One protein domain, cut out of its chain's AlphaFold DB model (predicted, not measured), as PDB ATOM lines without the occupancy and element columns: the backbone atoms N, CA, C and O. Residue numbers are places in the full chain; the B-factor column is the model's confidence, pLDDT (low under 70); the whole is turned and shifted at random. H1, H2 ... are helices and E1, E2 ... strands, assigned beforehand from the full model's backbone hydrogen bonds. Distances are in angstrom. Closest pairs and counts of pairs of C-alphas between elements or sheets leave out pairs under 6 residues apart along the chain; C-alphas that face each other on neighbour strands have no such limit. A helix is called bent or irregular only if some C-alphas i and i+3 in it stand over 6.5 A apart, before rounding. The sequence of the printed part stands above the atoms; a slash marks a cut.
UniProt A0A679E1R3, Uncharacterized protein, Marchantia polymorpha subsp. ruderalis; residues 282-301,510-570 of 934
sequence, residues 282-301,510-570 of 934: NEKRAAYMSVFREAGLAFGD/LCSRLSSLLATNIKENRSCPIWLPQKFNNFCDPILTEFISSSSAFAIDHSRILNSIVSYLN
ATOM      1  N   ASN A 282     215.200 254.155 324.924       91.12
ATOM      2  CA  ASN A 282     214.233 254.087 323.834       91.12
ATOM      3  C   ASN A 282     214.597 254.988 322.660       91.12
ATOM      4  O   ASN A 282     214.438 254.543 321.533       91.12
ATOM      5  N   GLU A 283     215.158 256.171 322.894       91.62
ATOM      6  CA  GLU A 283     215.668 257.053 321.840       91.62
ATOM      7  C   GLU A 283     216.723 256.336 320.978       91.62
ATOM      8  O   GLU A 283     216.612 256.270 319.751       91.62
ATOM      9  N   LYS A 284     217.707 255.689 321.620       89.62
ATOM     10  CA  LYS A 284     218.727 254.888 320.921       89.62
ATOM     11  C   LYS A 284     218.107 253.732 320.142       89.62
ATOM     12  O   LYS A 284     218.495 253.481 319.001       89.62
ATOM     13  N   ARG A 285     217.136 253.037 320.747       89.81
ATOM     14  CA  ARG A 285     216.415 251.921 320.116       89.81
ATOM     15  C   ARG A 285     215.591 252.382 318.922       89.81
ATOM     16  O   ARG A 285     215.615 251.733 317.880       89.81
ATOM     17  N   ALA A 286     214.894 253.504 319.055       90.88
ATOM     18  CA  ALA A 286     214.099 254.116 318.003       90.88
ATOM     19  C   ALA A 286     214.971 254.451 316.790       90.88
ATOM     20  O   ALA A 286     214.568 254.147 315.668       90.88
ATOM     21  N   ALA A 287     216.180 254.980 317.018       91.88
ATOM     22  CA  ALA A 287     217.109 255.379 315.964       91.88
ATOM     23  C   ALA A 287     217.536 254.220 315.047       91.88
ATOM     24  O   ALA A 287     217.546 254.382 313.830       91.88
ATOM     25  N   TYR A 288     217.869 253.041 315.586       90.94
ATOM     26  CA  TYR A 288     218.204 251.894 314.730       90.94
ATOM     27  C   TYR A 288     216.960 251.140 314.234       90.94
ATOM     28  O   TYR A 288     216.976 250.550 313.154       90.94
ATOM     29  N   MET A 289     215.854 251.166 314.987       89.94
ATOM     30  CA  MET A 289     214.594 250.537 314.572       89.94
ATOM     31  C   MET A 289     213.931 251.269 313.402       89.94
ATOM     32  O   MET A 289     213.311 250.612 312.564       89.94
ATOM     33  N   SER A 290     214.063 252.597 313.309       90.25
ATOM     34  CA  SER A 290     213.588 253.364 312.152       90.25
ATOM     35  C   SER A 290     214.332 252.964 310.881       90.25
ATOM     36  O   SER A 290     213.681 252.665 309.888       90.25
ATOM     37  N   VAL A 291     215.661 252.815 310.939       91.25
ATOM     38  CA  VAL A 291     216.481 252.358 309.803       91.25
ATOM     39  C   VAL A 291     216.032 250.983 309.309       91.25
ATOM     40  O   VAL A 291     215.915 250.760 308.107       91.25
ATOM     41  N   PHE A 292     215.735 250.052 310.219       90.38
ATOM     42  CA  PHE A 292     215.230 248.730 309.840       90.38
ATOM     43  C   PHE A 292     213.848 248.780 309.178       90.38
ATOM     44  O   PHE A 292     213.596 248.012 308.248       90.38
ATOM     45  N   ARG A 293     212.967 249.678 309.638       87.81
ATOM     46  CA  ARG A 293     211.647 249.903 309.030       87.81
ATOM     47  C   ARG A 293     211.756 250.565 307.658       87.81
ATOM     48  O   ARG A 293     211.135 250.075 306.721       87.81
ATOM     49  N   GLU A 294     212.580 251.604 307.524       87.44
ATOM     50  CA  GLU A 294     212.903 252.259 306.246       87.44
ATOM     51  C   GLU A 294     213.429 251.232 305.234       87.44
ATOM     52  O   GLU A 294     212.994 251.207 304.085       87.44
ATOM     53  N   ALA A 295     214.310 250.328 305.678       85.50
ATOM     54  CA  ALA A 295     214.885 249.266 304.852       85.50
ATOM     55  C   ALA A 295     213.904 248.141 304.481       85.50
ATOM     56  O   ALA A 295     214.287 247.220 303.757       85.50
ATOM     57  N   GLY A 296     212.656 248.188 304.960       85.50
ATOM     58  CA  GLY A 296     211.636 247.181 304.666       85.50
ATOM     59  C   GLY A 296     211.952 245.799 305.244       85.50
ATOM     60  O   GLY A 296     211.494 244.790 304.707       85.50
ATOM     61  N   LEU A 297     212.755 245.723 306.314       87.12
ATOM     62  CA  LEU A 297     213.120 244.444 306.918       87.12
ATOM     63  C   LEU A 297     211.911 243.786 307.589       87.12
ATOM     64  O   LEU A 297     211.120 244.437 308.270       87.12
ATOM     65  N   ALA A 298     211.806 242.464 307.460       88.31
ATOM     66  CA  ALA A 298     210.768 241.697 308.134       88.31
ATOM     67  C   ALA A 298     210.999 241.655 309.655       88.31
ATOM     68  O   ALA A 298     212.100 241.353 310.132       88.31
ATOM     69  N   PHE A 299     209.929 241.881 310.417       87.69
ATOM     70  CA  PHE A 299     209.915 241.758 311.874       87.69
ATOM     71  C   PHE A 299     209.209 240.467 312.302       87.69
ATOM     72  O   PHE A 299     208.276 239.993 311.654       87.69
ATOM     73  N   GLY A 300     209.667 239.865 313.393       83.69
ATOM     74  CA  GLY A 300     209.095 238.650 313.970       83.69
ATOM     75  C   GLY A 300     209.162 238.667 315.490       83.69
ATOM     76  O   GLY A 300     209.595 239.651 316.087       83.69
ATOM     77  N   ASP A 301     208.725 237.578 316.109       81.19
ATOM     78  CA  ASP A 301     208.790 237.430 317.561       81.19
ATOM     79  C   ASP A 301     210.241 237.227 318.012       81.19
ATOM     80  O   ASP A 301     211.071 236.667 317.282       81.19
ATOM     81  N   LEU A 510     216.354 239.472 310.340       89.25
ATOM     82  CA  LEU A 510     217.753 239.557 309.913       89.25
ATOM     83  C   LEU A 510     218.716 239.474 311.107       89.25
ATOM     84  O   LEU A 510     219.644 238.666 311.112       89.25
ATOM     85  N   CYS A 511     218.472 240.279 312.143       88.88
ATOM     86  CA  CYS A 511     219.362 240.352 313.296       88.88
ATOM     87  C   CYS A 511     219.330 239.063 314.129       88.88
ATOM     88  O   CYS A 511     220.375 238.603 314.579       88.88
ATOM     89  N   SER A 512     218.162 238.428 314.279       84.12
ATOM     90  CA  SER A 512     218.056 237.126 314.959       84.12
ATOM     91  C   SER A 512     218.848 236.024 314.239       84.12
ATOM     92  O   SER A 512     219.476 235.180 314.889       84.12
ATOM     93  N   ARG A 513     218.861 236.044 312.900       86.38
ATOM     94  CA  ARG A 513     219.653 235.107 312.092       86.38
ATOM     95  C   ARG A 513     221.149 235.403 312.193       86.38
ATOM     96  O   ARG A 513     221.933 234.471 312.365       86.38
ATOM     97  N   LEU A 514     221.537 236.680 312.162       89.38
ATOM     98  CA  LEU A 514     222.925 237.112 312.351       89.38
ATOM     99  C   LEU A 514     223.476 236.710 313.724       89.38
ATOM    100  O   LEU A 514     224.576 236.165 313.775       89.38
ATOM    101  N   SER A 515     222.717 236.887 314.812       86.69
ATOM    102  CA  SER A 515     223.111 236.412 316.151       86.69
ATOM    103  C   SER A 515     223.431 234.912 316.157       86.69
ATOM    104  O   SER A 515     224.453 234.494 316.706       86.69
ATOM    105  N   SER A 516     222.592 234.095 315.508       83.56
ATOM    106  CA  SER A 516     222.796 232.641 315.428       83.56
ATOM    107  C   SER A 516     224.010 232.261 314.581       83.56
ATOM    108  O   SER A 516     224.807 231.401 314.979       83.56
ATOM    109  N   LEU A 517     224.185 232.919 313.429       86.69
ATOM    110  CA  LEU A 517     225.329 232.667 312.559       86.69
ATOM    111  C   LEU A 517     226.634 233.064 313.255       86.69
ATOM    112  O   LEU A 517     227.599 232.306 313.208       86.69
ATOM    113  N   LEU A 518     226.653 234.217 313.930       87.69
ATOM    114  CA  LEU A 518     227.825 234.717 314.644       87.69
ATOM    115  C   LEU A 518     228.266 233.726 315.727       87.69
ATOM    116  O   LEU A 518     229.429 233.323 315.766       87.69
ATOM    117  N   ALA A 519     227.318 233.249 316.538       81.75
ATOM    118  CA  ALA A 519     227.569 232.240 317.561       81.75
ATOM    119  C   ALA A 519     228.147 230.931 316.993       81.75
ATOM    120  O   ALA A 519     229.052 230.335 317.583       81.75
ATOM    121  N   THR A 520     227.633 230.481 315.846       82.38
ATOM    122  CA  THR A 520     228.091 229.252 315.183       82.38
ATOM    123  C   THR A 520     229.499 229.427 314.614       82.38
ATOM    124  O   THR A 520     230.378 228.601 314.867       82.38
ATOM    125  N   ASN A 521     229.751 230.551 313.938       83.94
ATOM    126  CA  ASN A 521     231.037 230.861 313.319       83.94
ATOM    127  C   ASN A 521     232.183 230.899 314.342       83.94
ATOM    128  O   ASN A 521     233.230 230.287 314.117       83.94
ATOM    129  N   ILE A 522     231.966 231.559 315.483       80.31
ATOM    130  CA  ILE A 522     232.962 231.678 316.558       80.31
ATOM    131  C   ILE A 522     233.322 230.298 317.121       80.31
ATOM    132  O   ILE A 522     234.501 229.990 317.327       80.31
ATOM    133  N   LYS A 523     232.314 229.439 317.325       75.12
ATOM    134  CA  LYS A 523     232.493 228.089 317.874       75.12
ATOM    135  C   LYS A 523     233.273 227.172 316.928       75.12
ATOM    136  O   LYS A 523     234.113 226.401 317.394       75.12
ATOM    137  N   GLU A 524     232.996 227.240 315.629       74.00
ATOM    138  CA  GLU A 524     233.587 226.349 314.623       74.00
ATOM    139  C   GLU A 524     234.996 226.779 314.205       74.00
ATOM    140  O   GLU A 524     235.901 225.947 314.139       74.00
ATOM    141  N   ASN A 525     235.212 228.077 313.986       66.38
ATOM    142  CA  ASN A 525     236.449 228.573 313.381       66.38
ATOM    143  C   ASN A 525     237.522 228.988 314.395       66.38
ATOM    144  O   ASN A 525     238.610 229.388 313.979       66.38
ATOM    145  N   ARG A 526     237.234 228.933 315.711       65.31
ATOM    146  CA  ARG A 526     238.089 229.503 316.781       65.31
ATOM    147  C   ARG A 526     238.635 230.882 316.385       65.31
ATOM    148  O   ARG A 526     239.817 231.177 316.562       65.31
ATOM    149  N   SER A 527     237.780 231.681 315.752       67.50
ATOM    150  CA  SER A 527     238.153 232.956 315.153       67.50
ATOM    151  C   SER A 527     238.616 233.939 316.223       67.50
ATOM    152  O   SER A 527     238.198 233.841 317.373       67.50
ATOM    153  N   CYS A 528     239.438 234.920 315.836       77.50
ATOM    154  CA  CYS A 528     239.804 236.028 316.720       77.50
ATOM    155  C   CYS A 528     238.538 236.625 317.380       77.50
ATOM    156  O   CYS A 528     237.587 236.914 316.643       77.50
ATOM    157  N   PRO A 529     238.502 236.779 318.720       85.00
ATOM    158  CA  PRO A 529     237.318 237.221 319.471       85.00
ATOM    159  C   PRO A 529     236.993 238.710 319.271       85.00
ATOM    160  O   PRO A 529     235.943 239.186 319.703       85.00
ATOM    161  N   ILE A 530     237.892 239.436 318.603       88.69
ATOM    162  CA  ILE A 530     237.799 240.862 318.316       88.69
ATOM    163  C   ILE A 530     237.925 241.072 316.807       88.69
ATOM    164  O   ILE A 530     238.882 240.601 316.187       88.69
ATOM    165  N   TRP A 531     236.967 241.771 316.200       90.50
ATOM    166  CA  TRP A 531     236.961 242.072 314.766       90.50
ATOM    167  C   TRP A 531     237.019 243.577 314.514       90.50
ATOM    168  O   TRP A 531     236.365 244.362 315.195       90.50
ATOM    169  N   LEU A 532     237.765 243.979 313.482       90.38
ATOM    170  CA  LEU A 532     237.648 245.325 312.917       90.38
ATOM    171  C   LEU A 532     236.271 245.488 312.245       90.38
ATOM    172  O   LEU A 532     235.771 244.507 311.679       90.38
ATOM    173  N   PRO A 533     235.696 246.705 312.205       90.00
ATOM    174  CA  PRO A 533     234.405 246.959 311.563       90.00
ATOM    175  C   PRO A 533     234.317 246.426 310.127       90.00
ATOM    176  O   PRO A 533     233.340 245.785 309.764       90.00
ATOM    177  N   GLN A 534     235.381 246.573 309.329       89.06
ATOM    178  CA  GLN A 534     235.436 246.056 307.953       89.06
ATOM    179  C   GLN A 534     235.245 244.534 307.882       89.06
ATOM    180  O   GLN A 534     234.526 244.029 307.026       89.06
ATOM    181  N   LYS A 535     235.863 243.788 308.805       90.81
ATOM    182  CA  LYS A 535     235.723 242.330 308.864       90.81
ATOM    183  C   LYS A 535     234.305 241.926 309.272       90.81
ATOM    184  O   LYS A 535     233.790 240.942 308.753       90.81
ATOM    185  N   PHE A 536     233.701 242.672 310.195       91.62
ATOM    186  CA  PHE A 536     232.319 242.456 310.608       91.62
ATOM    187  C   PHE A 536     231.338 242.724 309.458       91.62
ATOM    188  O   PHE A 536     230.469 241.897 309.202       91.62
ATOM    189  N   ASN A 537     231.541 243.800 308.696       90.44
ATOM    190  CA  ASN A 537     230.723 244.116 307.524       90.44
ATOM    191  C   ASN A 537     230.780 242.989 306.484       90.44
ATOM    192  O   ASN A 537     229.742 242.438 306.135       90.44
ATOM    193  N   ASN A 538     231.987 242.534 306.124       90.00
ATOM    194  CA  ASN A 538     232.171 241.416 305.190       90.00
ATOM    195  C   ASN A 538     231.478 240.119 305.656       90.00
ATOM    196  O   ASN A 538     231.101 239.283 304.838       90.00
ATOM    197  N   PHE A 539     231.340 239.918 306.971       90.81
ATOM    198  CA  PHE A 539     230.599 238.789 307.534       90.81
ATOM    199  C   PHE A 539     229.077 238.962 307.388       90.81
ATOM    200  O   PHE A 539     228.370 237.981 307.155       90.81
ATOM    201  N   CYS A 540     228.569 240.189 307.507       90.44
ATOM    202  CA  CYS A 540     227.148 240.505 307.365       90.44
ATOM    203  C   CYS A 540     226.671 240.539 305.903       90.44
ATOM    204  O   CYS A 540     225.520 240.174 305.648       90.44
ATOM    205  N   ASP A 541     227.526 240.940 304.957       86.19
ATOM    206  CA  ASP A 541     227.170 241.193 303.550       86.19
ATOM    207  C   ASP A 541     226.381 240.060 302.858       86.19
ATOM    208  O   ASP A 541     225.367 240.355 302.211       86.19
ATOM    209  N   PRO A 542     226.747 238.765 302.999       86.62
ATOM    210  CA  PRO A 542     226.015 237.690 302.331       86.62
ATOM    211  C   PRO A 542     224.562 237.570 302.806       86.62
ATOM    212  O   PRO A 542     223.669 237.344 301.996       86.62
ATOM    213  N   ILE A 543     224.314 237.751 304.110       85.81
ATOM    214  CA  ILE A 543     222.957 237.680 304.672       85.81
ATOM    215  C   ILE A 543     222.184 238.955 304.341       85.81
ATOM    216  O   ILE A 543     221.003 238.889 304.016       85.81
ATOM    217  N   LEU A 544     222.832 240.120 304.392       84.69
ATOM    218  CA  LEU A 544     222.195 241.384 304.020       84.69
ATOM    219  C   LEU A 544     221.617 241.333 302.604       84.69
ATOM    220  O   LEU A 544     220.474 241.731 302.398       84.69
ATOM    221  N   THR A 545     222.374 240.763 301.666       80.81
ATOM    222  CA  THR A 545     221.962 240.603 300.263       80.81
ATOM    223  C   THR A 545     220.755 239.665 300.101       80.81
ATOM    224  O   THR A 545     219.986 239.808 299.157       80.81
ATOM    225  N   GLU A 546     220.554 238.714 301.022       83.19
ATOM    226  CA  GLU A 546     219.385 237.821 301.029       83.19
ATOM    227  C   GLU A 546     218.109 238.542 301.500       83.19
ATOM    228  O   GLU A 546     217.019 238.261 301.006       83.19
ATOM    229  N   PHE A 547     218.234 239.472 302.453       78.44
ATOM    230  CA  PHE A 547     217.096 240.161 303.078       78.44
ATOM    231  C   PHE A 547     216.727 241.490 302.411       78.44
ATOM    232  O   PHE A 547     215.592 241.942 302.557       78.44
ATOM    233  N   ILE A 548     217.657 242.124 301.696       74.31
ATOM    234  CA  ILE A 548     217.455 243.417 301.035       74.31
ATOM    235  C   ILE A 548     217.438 243.177 299.523       74.31
ATOM    236  O   ILE A 548     218.451 242.830 298.922       74.31
ATOM    237  N   SER A 549     216.270 243.349 298.896       62.75
ATOM    238  CA  SER A 549     216.120 243.193 297.443       62.75
ATOM    239  C   SER A 549     216.918 244.261 296.685       62.75
ATOM    240  O   SER A 549     216.953 245.423 297.079       62.75
ATOM    241  N   SER A 550     217.500 243.902 295.538       56.91
ATOM    242  CA  SER A 550     218.348 244.784 294.711       56.91
ATOM    243  C   SER A 550     217.664 246.092 294.269       56.91
ATOM    244  O   SER A 550     218.339 247.040 293.879       56.91
ATOM    245  N   SER A 551     216.330 246.152 294.325       51.69
ATOM    246  CA  SER A 551     215.501 247.309 293.979       51.69
ATOM    247  C   SER A 551     215.369 248.362 295.092       51.69
ATOM    248  O   SER A 551     215.059 249.506 294.772       51.69
ATOM    249  N   SER A 552     215.616 248.030 296.370       51.72
ATOM    250  CA  SER A 552     215.601 248.988 297.498       51.72
ATOM    251  C   SER A 552     216.988 249.543 297.854       51.72
ATOM    252  O   SER A 552     217.094 250.535 298.577       51.72
ATOM    253  N   ALA A 553     218.052 248.964 297.287       48.41
ATOM    254  CA  ALA A 553     219.445 249.358 297.511       48.41
ATOM    255  C   ALA A 553     219.793 250.783 297.024       48.41
ATOM    256  O   ALA A 553     220.815 251.333 297.423       48.41
ATOM    257  N   PHE A 554     218.950 251.406 296.190       49.16
ATOM    258  CA  PHE A 554     219.164 252.777 295.706       49.16
ATOM    259  C   PHE A 554     218.696 253.872 296.683       49.16
ATOM    260  O   PHE A 554     219.026 255.035 296.463       49.16
ATOM    261  N   ALA A 555     217.951 253.536 297.747       52.00
ATOM    262  CA  ALA A 555     217.335 254.531 298.635       52.00
ATOM    263  C   ALA A 555     217.986 254.649 300.028       52.00
ATOM    264  O   ALA A 555     217.817 255.676 300.683       52.00
ATOM    265  N   ILE A 556     218.715 253.631 300.507       59.09
ATOM    266  CA  ILE A 556     219.229 253.589 301.889       59.09
ATOM    267  C   ILE A 556     220.706 253.211 301.904       59.09
ATOM    268  O   ILE A 556     221.118 252.192 301.356       59.09
ATOM    269  N   ASP A 557     221.497 254.037 302.584       72.12
ATOM    270  CA  ASP A 557     222.920 253.814 302.806       72.12
ATOM    271  C   ASP A 557     223.157 252.511 303.597       72.12
ATOM    272  O   ASP A 557     222.793 252.404 304.772       72.12
ATOM    273  N   HIS A 558     223.798 251.523 302.959       77.50
ATOM    274  CA  HIS A 558     224.205 250.250 303.572       77.50
ATOM    275  C   HIS A 558     224.974 250.451 304.890       77.50
ATOM    276  O   HIS A 558     224.848 249.638 305.810       77.50
ATOM    277  N   SER A 559     225.730 251.548 305.021       84.00
ATOM    278  CA  SER A 559     226.472 251.866 306.241       84.00
ATOM    279  C   SER A 559     225.542 252.136 307.436       84.00
ATOM    280  O   SER A 559     225.815 251.675 308.548       84.00
ATOM    281  N   ARG A 560     224.389 252.790 307.209       89.12
ATOM    282  CA  ARG A 560     223.372 253.054 308.245       89.12
ATOM    283  C   ARG A 560     222.766 251.755 308.768       89.12
ATOM    284  O   ARG A 560     222.584 251.612 309.979       89.12
ATOM    285  N   ILE A 561     222.486 250.804 307.876       89.44
ATOM    286  CA  ILE A 561     221.932 249.491 308.242       89.44
ATOM    287  C   ILE A 561     222.949 248.698 309.069       89.44
ATOM    288  O   ILE A 561     222.598 248.161 310.116       89.44
ATOM    289  N   LEU A 562     224.216 248.664 308.647       90.19
ATOM    290  CA  LEU A 562     225.285 247.971 309.374       90.19
ATOM    291  C   LEU A 562     225.503 248.546 310.779       90.19
ATOM    292  O   LEU A 562     225.544 247.788 311.748       90.19
ATOM    293  N   ASN A 563     225.558 249.873 310.914       91.88
ATOM    294  CA  ASN A 563     225.652 250.524 312.224       91.88
ATOM    295  C   ASN A 563     224.445 250.176 313.111       91.88
ATOM    296  O   ASN A 563     224.613 249.858 314.287       91.88
ATOM    297  N   SER A 564     223.243 250.142 312.530       93.62
ATOM    298  CA  SER A 564     222.008 249.748 313.222       93.62
ATOM    299  C   SER A 564     222.046 248.291 313.697       93.62
ATOM    300  O   SER A 564     221.614 247.991 314.810       93.62
ATOM    301  N   ILE A 565     222.614 247.380 312.897       93.31
ATOM    302  CA  ILE A 565     222.840 245.976 313.276       93.31
ATOM    303  C   ILE A 565     223.805 245.885 314.456       93.31
ATOM    304  O   ILE A 565     223.523 245.158 315.405       93.31
ATOM    305  N   VAL A 566     224.917 246.624 314.428       93.31
ATOM    306  CA  VAL A 566     225.878 246.654 315.541       93.31
ATOM    307  C   VAL A 566     225.200 247.145 316.823       93.31
ATOM    308  O   VAL A 566     225.315 246.485 317.856       93.31
ATOM    309  N   SER A 567     224.436 248.241 316.759       92.25
ATOM    310  CA  SER A 567     223.675 248.754 317.905       92.25
ATOM    311  C   SER A 567     222.682 247.724 318.444       92.25
ATOM    312  O   SER A 567     222.700 247.428 319.637       92.25
ATOM    313  N   TYR A 568     221.879 247.105 317.573       91.50
ATOM    314  CA  TYR A 568     220.929 246.071 317.981       91.50
ATOM    315  C   TYR A 568     221.628 244.871 318.635       91.50
ATOM    316  O   TYR A 568     221.226 244.427 319.710       91.50
ATOM    317  N   LEU A 569     222.679 244.336 318.003       89.75
ATOM    318  CA  LEU A 569     223.400 243.161 318.501       89.75
ATOM    319  C   LEU A 569     224.091 243.438 319.840       89.75
ATOM    320  O   LEU A 569     224.178 242.530 320.669       89.75
ATOM    321  N   ASN A 570     224.554 244.669 320.063       89.50
ATOM    322  CA  ASN A 570     225.073 245.117 321.350       89.50
ATOM    323  C   ASN A 570     223.963 245.191 322.409       89.50
ATOM    324  O   ASN A 570     224.131 244.675 323.510       89.50
TER     325      ASN A 570
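What this domain is: This is residues 282 to 301 and 510 to 570 of the 934 residues of an uncharacterized protein of Marchantia polymorpha subsp. ruderalis (UniProt A0A679E1R3). What does one see, starting from the longest helix? H2 and H3 make a V, meeting where H2 begins and H3 ends, with residues 526 to 532 spanning its open side; H4 stands crosswise to both near the middle, and H1 packs on the side of H4 away from H3. Residues 522 to 532 stick out, and E1, a short strand of three residues that follows H1 after a tight link, lies apart from H1 and near H2. What is it made of, and how large is it? The printed part has 81 residues with four named helices and one named strand, in the order H1, E1, H2, H3, H4, and is mostly helix. It is compact, with a radius of gyration of the C-alphas of 13.1 A and spans of 36 by 31 by 26 A.

Where its parts are: Where is the longest helix? H2 is residues 510 to 525, 22.0 A long, beginning at C-alpha 510 at (217.753, 239.557, 309.913). Where are the others? H3 is residues 533 to 547, 20.4 A, and is irregular: C-alphas 539 and 542 are 7.0 A apart. H4 is residues 558 to 570, 18.5 A, ending at C-alpha 570 at (225.073, 245.117, 321.350). H1 is residues 282 to 294, 17.7 A, beginning at C-alpha 282 at (214.233, 254.087, 323.834), and E1 is residues 299 to 301.

How they stand to each other: What does H2 touch? With residues 510 to 514 alone it touches H3, opposite ways at a steep tilt of 54 degrees; the closest C-alphas, of Leu 510 and Phe 547, are 6.9 A apart. With residues 511 to 515 alone it touches residues 565 to 569 of H4, closest at the C-alphas of Cys 511 and Ile 565, 6.6 A, and only just about perpendicular at 72 degrees. What else meets H4? H1 touches it, opposite ways at a steep tilt of 43 degrees, with the closest C-alphas, of Tyr 288 and Ser 564, 4.6 A apart. H3 is close but not clearly touching, about perpendicular at 77 degrees. Where is E1, and how do the backbones run? E1 pairs with no named strand; E1 and H2 are near each other, with 6 pairs of C-alphas within 10 A. In H2 and H4 every O i to N i+4 pair is within hydrogen-bond range, against 8 of 9 in H1 and 8 of 11 in H3.

The domain as a whole: How far does it reach? The two C-alphas farthest apart, of Arg 526 and Ala 555, are 37.2 A apart. Is anything missing? Residues 302 to 509 are not printed, and C-alphas 301 and 510 are 12.0 A apart across this cut. Where is confidence low? The mean pLDDT of the printed part is 82.9; residues 525 to 527 and 549 to 556 are under 70.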